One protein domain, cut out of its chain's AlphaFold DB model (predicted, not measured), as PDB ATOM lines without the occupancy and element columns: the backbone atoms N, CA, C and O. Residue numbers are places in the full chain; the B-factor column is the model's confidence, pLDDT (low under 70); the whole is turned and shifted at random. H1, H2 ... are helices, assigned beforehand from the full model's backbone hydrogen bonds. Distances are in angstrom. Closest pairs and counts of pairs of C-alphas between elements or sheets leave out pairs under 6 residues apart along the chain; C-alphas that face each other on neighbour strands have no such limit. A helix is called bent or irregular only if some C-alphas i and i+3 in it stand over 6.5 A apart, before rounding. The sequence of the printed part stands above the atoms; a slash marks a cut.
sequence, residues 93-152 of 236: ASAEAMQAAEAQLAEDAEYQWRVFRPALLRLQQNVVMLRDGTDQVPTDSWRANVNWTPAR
ATOM      1  N   ALA A  93     141.528 134.972 110.259       67.44
ATOM      2  CA  ALA A  93     141.044 136.089 109.462       67.44
ATOM      3  C   ALA A  93     142.129 137.174 109.369       67.44
ATOM      4  O   ALA A  93     142.778 137.507 110.363       67.44
ATOM      5  N   SER A  94     142.337 137.733 108.175       74.38
ATOM      6  CA  SER A  94     143.177 138.923 108.019       74.38
ATOM      7  C   SER A  94     142.559 140.106 108.777       74.38
ATOM      8  O   SER A  94     141.345 140.154 108.980       74.38
ATOM      9  N   ALA A  95     143.372 141.094 109.162       70.69
ATOM     10  CA  ALA A  95     142.877 142.283 109.864       70.69
ATOM     11  C   ALA A  95     141.769 143.012 109.078       70.69
ATOM     12  O   ALA A  95     140.798 143.479 109.664       70.69
ATOM     13  N   GLU A  96     141.871 143.052 107.748       73.25
ATOM     14  CA  GLU A  96     140.840 143.625 106.874       73.25
ATOM     15  C   GLU A  96     139.552 142.793 106.871       73.25
ATOM     16  O   GLU A  96     138.461 143.354 106.918       73.25
ATOM     17  N   ALA A  97     139.656 141.460 106.881       74.25
ATOM     18  CA  ALA A  97     138.492 140.584 106.969       74.25
ATOM     19  C   ALA A  97     137.786 140.711 108.329       74.25
ATOM     20  O   ALA A  97     136.558 140.722 108.381       74.25
ATOM     21  N   MET A  98     138.544 140.877 109.419       75.44
ATOM     22  CA  MET A  98     137.986 141.158 110.746       75.44
ATOM     23  C   MET A  98     137.263 142.511 110.767       75.44
ATOM     24  O   MET A  98     136.113 142.588 111.187       75.44
ATOM     25  N   GLN A  99     137.885 143.561 110.223       77.62
ATOM     26  CA  GLN A  99     137.272 144.889 110.113       77.62
ATOM     27  C   GLN A  99     136.046 144.924 109.190       77.62
ATOM     28  O   GLN A  99     135.163 145.766 109.370       77.62
ATOM     29  N   ALA A 100     136.003 144.071 108.168       79.38
ATOM     30  CA  ALA A 100     134.839 143.916 107.304       79.38
ATOM     31  C   ALA A 100     133.707 143.180 108.034       79.38
ATOM     32  O   ALA A 100     132.557 143.596 107.940       79.38
ATOM     33  N   ALA A 101     134.027 142.141 108.811       79.69
ATOM     34  CA  ALA A 101     133.049 141.413 109.619       79.69
ATOM     35  C   ALA A 101     132.450 142.279 110.743       79.69
ATOM     36  O   ALA A 101     131.268 142.160 111.045       79.69
ATOM     37  N   GLU A 102     133.237 143.182 111.329       83.44
ATOM     38  CA  GLU A 102     132.785 144.139 112.349       83.44
ATOM     39  C   GLU A 102     132.110 145.392 111.763       83.44
ATOM     40  O   GLU A 102     131.612 146.230 112.513       83.44
ATOM     41  N   ALA A 103     132.080 145.547 110.434       85.56
ATOM     42  CA  ALA A 103     131.581 146.754 109.777       85.56
ATOM     43  C   ALA A 103     130.134 147.079 110.158       85.56
ATOM     44  O   ALA A 103     129.841 148.208 110.541       85.56
ATOM     45  N   GLN A 104     129.262 146.073 110.091       85.94
ATOM     46  CA  GLN A 104     127.843 146.221 110.394       85.94
ATOM     47  C   GLN A 104     127.627 146.596 111.869       85.94
ATOM     48  O   GLN A 104     126.869 147.513 112.167       85.94
ATOM     49  N   LEU A 105     128.370 145.968 112.786       88.44
ATOM     50  CA  LEU A 105     128.325 146.300 114.212       88.44
ATOM     51  C   LEU A 105     128.775 147.742 114.486       88.44
ATOM     52  O   LEU A 105     128.176 148.442 115.305       88.44
ATOM     53  N   ALA A 106     129.830 148.199 113.808       89.62
ATOM     54  CA  ALA A 106     130.307 149.572 113.929       89.62
ATOM     55  C   ALA A 106     129.276 150.582 113.393       89.62
ATOM     56  O   ALA A 106     129.068 151.622 114.014       89.62
ATOM     57  N   GLU A 107     128.604 150.272 112.282       90.31
ATOM     58  CA  GLU A 107     127.518 151.096 111.737       90.31
ATOM     59  C   GLU A 107     126.319 151.176 112.693       90.31
ATOM     60  O   GLU A 107     125.798 152.270 112.934       90.31
ATOM     61  N   ASP A 108     125.931 150.056 113.309       91.19
ATOM     62  CA  ASP A 108     124.873 150.015 114.322       91.19
ATOM     63  C   ASP A 108     125.235 150.866 115.553       91.19
ATOM     64  O   ASP A 108     124.403 151.621 116.072       91.19
ATOM     65  N   ALA A 109     126.496 150.823 115.995       91.25
ATOM     66  CA  ALA A 109     126.996 151.663 117.083       91.25
ATOM     67  C   ALA A 109     126.989 153.161 116.717       91.25
ATOM     68  O   ALA A 109     126.542 154.002 117.504       91.25
ATOM     69  N   GLU A 110     127.415 153.519 115.501       91.19
ATOM     70  CA  GLU A 110     127.357 154.904 115.016       91.19
ATOM     71  C   GLU A 110     125.915 155.409 114.877       91.19
ATOM     72  O   GLU A 110     125.616 156.574 115.176       91.19
ATOM     73  N   TYR A 111     124.988 154.533 114.483       92.44
ATOM     74  CA  TYR A 111     123.565 154.842 114.478       92.44
ATOM     75  C   TYR A 111     123.056 155.151 115.895       92.44
ATOM     76  O   TYR A 111     122.392 156.172 116.101       92.44
ATOM     77  N   GLN A 112     123.424 154.343 116.894       92.25
ATOM     78  CA  GLN A 112     123.036 154.563 118.292       92.25
ATOM     79  C   GLN A 112     123.541 155.905 118.842       92.25
ATOM     80  O   GLN A 112     122.803 156.608 119.536       92.25
ATOM     81  N   TRP A 113     124.749 156.342 118.480       91.94
ATOM     82  CA  TRP A 113     125.252 157.666 118.871       91.94
ATOM     83  C   TRP A 113     124.391 158.819 118.378       91.94
ATOM     84  O   TRP A 113     124.207 159.813 119.092       91.94
ATOM     85  N   ARG A 114     123.821 158.694 117.176       89.62
ATOM     86  CA  ARG A 114     122.881 159.689 116.646       89.62
ATOM     87  C   ARG A 114     121.590 159.725 117.459       89.62
ATOM     88  O   ARG A 114     121.053 160.811 117.666       89.62
ATOM     89  N   VAL A 115     121.128 158.572 117.940       94.06
ATOM     90  CA  VAL A 115     119.925 158.455 118.778       94.06
ATOM     91  C   VAL A 115     120.155 159.049 120.170       94.06
ATOM     92  O   VAL A 115     119.297 159.775 120.674       94.06
ATOM     93  N   PHE A 116     121.315 158.810 120.786       92.94
ATOM     94  CA  PHE A 116     121.601 159.301 122.140       92.94
ATOM     95  C   PHE A 116     121.971 160.783 122.206       92.94
ATOM     96  O   PHE A 116     121.745 161.429 123.231       92.94
ATOM     97  N   ARG A 117     122.501 161.356 121.122       91.81
ATOM     98  CA  ARG A 117     122.982 162.745 121.107       91.81
ATOM     99  C   ARG A 117     121.940 163.780 121.569       91.81
ATOM    100  O   ARG A 117     122.287 164.579 122.439       91.81
ATOM    101  N   PRO A 118     120.683 163.798 121.082       91.31
ATOM    102  CA  PRO A 118     119.688 164.763 121.556       91.31
ATOM    103  C   PRO A 118     119.365 164.617 123.047       91.31
ATOM    104  O   PRO A 118     119.167 165.619 123.732       91.31
ATOM    105  N   ALA A 119     119.319 163.384 123.560       93.12
ATOM    106  CA  ALA A 119     119.041 163.126 124.972       93.12
ATOM    107  C   ALA A 119     120.183 163.620 125.872       93.12
ATOM    108  O   ALA A 119     119.926 164.255 126.892       93.12
ATOM    109  N   LEU A 120     121.436 163.409 125.460       93.12
ATOM    110  CA  LEU A 120     122.611 163.894 126.186       93.12
ATOM    111  C   LEU A 120     122.708 165.422 126.203       93.12
ATOM    112  O   LEU A 120     123.017 165.998 127.242       93.12
ATOM    113  N   LEU A 121     122.392 166.090 125.090       91.88
ATOM    114  CA  LEU A 121     122.366 167.557 125.046       91.88
ATOM    115  C   LEU A 121     121.284 168.135 125.969       91.88
ATOM    116  O   LEU A 121     121.540 169.099 126.686       91.88
ATOM    117  N   ARG A 122     120.101 167.511 126.021       91.12
ATOM    118  CA  ARG A 122     119.046 167.896 126.976       91.12
ATOM    119  C   ARG A 122     119.469 167.669 128.423       91.12
ATOM    120  O   ARG A 122     119.208 168.512 129.273       91.12
ATOM    121  N   LEU A 123     120.144 166.554 128.708       92.75
ATOM    122  CA  LEU A 123     120.687 166.287 130.039       92.75
ATOM    123  C   LEU A 123     121.685 167.375 130.449       92.75
ATOM    124  O   LEU A 123     121.577 167.914 131.545       92.75
ATOM    125  N   GLN A 124     122.610 167.740 129.559       91.81
ATOM    126  CA  GLN A 124     123.555 168.829 129.797       91.81
ATOM    127  C   GLN A 124     122.832 170.150 130.091       91.81
ATOM    128  O   GLN A 124     123.178 170.828 131.056       91.81
ATOM    129  N   GLN A 125     121.824 170.508 129.292       91.69
ATOM    130  CA  GLN A 125     121.020 171.715 129.505       91.69
ATOM    131  C   GLN A 125     120.372 171.717 130.893       91.69
ATOM    132  O   GLN A 125     120.530 172.684 131.634       91.69
ATOM    133  N   ASN A 126     119.738 170.609 131.280       91.88
ATOM    134  CA  ASN A 126     119.110 170.463 132.593       91.88
ATOM    135  C   ASN A 126     120.122 170.592 133.741       91.88
ATOM    136  O   ASN A 126     119.826 171.220 134.754       91.88
ATOM    137  N   VAL A 127     121.321 170.022 133.588       92.00
ATOM    138  CA  VAL A 127     122.393 170.124 134.593       92.00
ATOM    139  C   VAL A 127     122.848 171.574 134.766       92.00
ATOM    140  O   VAL A 127     123.028 172.022 135.896       92.00
ATOM    141  N   VAL A 128     123.002 172.325 133.671       90.94
ATOM    142  CA  VAL A 128     123.386 173.744 133.734       90.94
ATOM    143  C   VAL A 128     122.280 174.584 134.373       90.94
ATOM    144  O   VAL A 128     122.566 175.376 135.264       90.94
ATOM    145  N   MET A 129     121.022 174.359 133.989       92.50
ATOM    146  CA  MET A 129     119.867 175.050 134.576       92.50
ATOM    147  C   MET A 129     119.761 174.809 136.085       92.50
ATOM    148  O   MET A 129     119.533 175.745 136.846       92.50
ATOM    149  N   LEU A 130     119.994 173.572 136.536       93.75
ATOM    150  CA  LEU A 130     119.993 173.236 137.960       93.75
ATOM    151  C   LEU A 130     121.154 173.899 138.715       93.75
ATOM    152  O   LEU A 130     120.957 174.366 139.835       93.75
ATOM    153  N   ARG A 131     122.351 173.945 138.115       92.50
ATOM    154  CA  ARG A 131     123.537 174.593 138.701       92.50
ATOM    155  C   ARG A 131     123.332 176.098 138.869       92.50
ATOM    156  O   ARG A 131     123.699 176.642 139.905       92.50
ATOM    157  N   ASP A 132     122.765 176.745 137.854       91.50
ATOM    158  CA  ASP A 132     122.619 178.203 137.798       91.50
ATOM    159  C   ASP A 132     121.284 178.687 138.396       91.50
ATOM    160  O   ASP A 132     121.074 179.888 138.552       91.50
ATOM    161  N   GLY A 133     120.383 177.765 138.756       91.44
ATOM    162  CA  GLY A 133     119.066 178.079 139.312       91.44
ATOM    163  C   GLY A 133     118.129 178.765 138.314       91.44
ATOM    164  O   GLY A 133     117.249 179.518 138.727       91.44
ATOM    165  N   THR A 134     118.327 178.539 137.012       89.94
ATOM    166  CA  THR A 134     117.546 179.173 135.944       89.94
ATOM    167  C   THR A 134     116.414 178.269 135.470       89.94
ATOM    168  O   THR A 134     116.559 177.055 135.339       89.94
ATOM    169  N   ASP A 135     115.272 178.868 135.159       87.62
ATOM    170  CA  ASP A 135     114.108 178.210 134.554       87.62
ATOM    171  C   ASP A 135     114.150 178.218 133.015       87.62
ATOM    172  O   ASP A 135     113.415 177.477 132.362       87.62
ATOM    173  N   GLN A 136     115.049 179.011 132.429       88.50
ATOM    174  CA  GLN A 136     115.274 179.100 130.990       88.50
ATOM    175  C   GLN A 136     116.547 178.372 130.557       88.50
ATOM    176  O   GLN A 136     117.561 178.375 131.260       88.50
ATOM    177  N   VAL A 137     116.491 177.782 129.358       85.44
ATOM    178  CA  VAL A 137     117.641 177.136 128.716       85.44
ATOM    179  C   VAL A 137     118.657 178.214 128.320       85.44
ATOM    180  O   VAL A 137     118.311 179.095 127.528       85.44
ATOM    181  N   PRO A 138     119.911 178.150 128.804       83.81
ATOM    182  CA  PRO A 138     120.931 179.129 128.447       83.81
ATOM    183  C   PRO A 138     121.186 179.161 126.938       83.81
ATOM    184  O   PRO A 138     121.372 178.111 126.313       83.81
ATOM    185  N   THR A 139     121.261 180.355 126.350       84.00
ATOM    186  CA  THR A 139     121.462 180.539 124.900       84.00
ATOM    187  C   THR A 139     122.784 179.939 124.408       84.00
ATOM    188  O   THR A 139     122.868 179.436 123.291       84.00
ATOM    189  N   ASP A 140     123.815 179.901 125.252       84.44
ATOM    190  CA  ASP A 140     125.098 179.291 124.888       84.44
ATOM    191  C   ASP A 140     125.035 177.762 124.785       84.44
ATOM    192  O   ASP A 140     125.862 177.154 124.100       84.44
ATOM    193  N   SER A 141     124.031 177.118 125.393       80.94
ATOM    194  CA  SER A 141     123.883 175.658 125.338       80.94
ATOM    195  C   SER A 141     123.633 175.139 123.918       80.94
ATOM    196  O   SER A 141     123.994 174.006 123.613       80.94
ATOM    197  N   TRP A 142     123.102 175.973 123.016       80.44
ATOM    198  CA  TRP A 142     122.905 175.629 121.603       80.44
ATOM    199  C   TRP A 142     124.221 175.416 120.844       80.44
ATOM    200  O   TRP A 142     124.231 174.773 119.795       80.44
ATOM    201  N   ARG A 143     125.337 175.939 121.368       85.12
ATOM    202  CA  ARG A 143     126.682 175.748 120.805       85.12
ATOM    203  C   ARG A 143     127.322 174.440 121.267       85.12
ATOM    204  O   ARG A 143     128.315 174.015 120.677       85.12
ATOM    205  N   ALA A 144     126.785 173.817 122.316       85.94
ATOM    206  CA  ALA A 144     127.310 172.568 122.834       85.94
ATOM    207  C   ALA A 144     127.048 171.423 121.854       85.94
ATOM    208  O   ALA A 144     126.010 171.341 121.194       85.94
ATOM    209  N   ASN A 145     128.019 170.524 121.753       85.75
ATOM    210  CA  ASN A 145     127.929 169.384 120.868       85.75
ATOM    211  C   ASN A 145     128.611 168.171 121.494       85.75
ATOM    212  O   ASN A 145     129.593 168.310 122.221       85.75
ATOM    213  N   VAL A 146     128.089 166.986 121.196       86.88
ATOM    214  CA  VAL A 146     128.657 165.724 121.663       86.88
ATOM    215  C   VAL A 146     129.608 165.218 120.590       86.88
ATOM    216  O   VAL A 146     129.202 164.994 119.448       86.88
ATOM    217  N   ASN A 147     130.872 165.050 120.966       84.81
ATOM    218  CA  ASN A 147     131.868 164.414 120.122       84.81
ATOM    219  C   ASN A 147     132.007 162.947 120.529       84.81
ATOM    220  O   ASN A 147     132.324 162.659 121.680       84.81
ATOM    221  N   TRP A 148     131.793 162.044 119.578       85.31
ATOM    222  CA  TRP A 148     131.964 160.608 119.772       85.31
ATOM    223  C   TRP A 148     133.298 160.164 119.175       85.31
ATOM    224  O   TRP A 148     133.688 160.624 118.098       85.31
ATOM    225  N   THR A 149     134.000 159.275 119.869       83.50
ATOM    226  CA  THR A 149     135.138 158.543 119.296       83.50
ATOM    227  C   THR A 149     134.599 157.582 118.242       83.50
ATOM    228  O   THR A 149     133.626 156.937 118.579       83.50
ATOM    229  N   PRO A 150     135.164 157.458 117.026       82.50
ATOM    230  CA  PRO A 150     134.678 156.540 115.981       82.50
ATOM    231  C   PRO A 150     134.550 155.076 116.434       82.50
ATOM    232  O   PRO A 150     135.353 154.622 117.247       82.50
ATOM    233  N   ALA A 151     133.545 154.345 115.921       86.25
ATOM    234  CA  ALA A 151     133.209 153.004 116.439       86.25
ATOM    235  C   ALA A 151     134.097 151.952 115.797       86.25
ATOM    236  O   ALA A 151     134.554 151.005 116.434       86.25
ATOM    237  N   ARG A 152     134.357 152.160 114.507       83.69
ATOM    238  CA  ARG A 152     135.309 151.373 113.748       83.69
ATOM    239  C   ARG A 152     136.708 151.630 114.290       83.69
ATOM    240  O   ARG A 152     137.172 152.772 114.325       83.69
TER     241      ARG A 152
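This is residues 93 to 152 of the 236 residues of a protein of Mycetocola reblochoni REB411 (UniProt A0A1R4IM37). One long bent helix, H2, makes most of a rod, with short H1 at one end; past the other end of H2 the backbone folds back through short H3, and residues 144 to 152 run back beside H2. The 60 printed residues hold three named helices, H1, H2, H3, and no named strand: all helix. The whole is extended, with a radius of gyration of the C-alphas of 17.4 A and spans of 56 by 15 by 14 A.

H1, residues 95 to 101, begins at C-alpha 95 (142.877, 142.283, 109.864) and measures 9.9 A. H2, residues 103 to 132, was assigned as one helix by its hydrogen bonds but is bent, with C-alphas 115 and 118 6.9 A apart. Its arms are H2a, residues 103 to 115, 18.8 A, and H2b, residues 118 to 132, 21.3 A. H3, residues 139 to 143, measures 8.2 A and ends at C-alpha 143 (126.682, 175.748, 120.805); it is neither bent nor irregular, but only just: C-alphas 139 and 142 are 6.1 A apart.

H1 and H2a meet only through their tight link. H2a and H2b stand at a steep tilt of 39 degrees. H2b and H3 are close but not clearly touching, the closest C-alphas, of Gln 125 and Ser 141, 6.4 A apart. H3 is apart from H1 and H2a. Every O i to N i+4 pair is within hydrogen-bond range in H1, H2a and H2b; in H3 0 of 1 is, beside 2 of 2 O i to N i+3 pairs.

The farthest C-alphas, of Ala 93 and Gly 133, are 56.0 A apart. The printed part has no cut and no long link. Its mean pLDDT is 86.7; residue 93 is under 70.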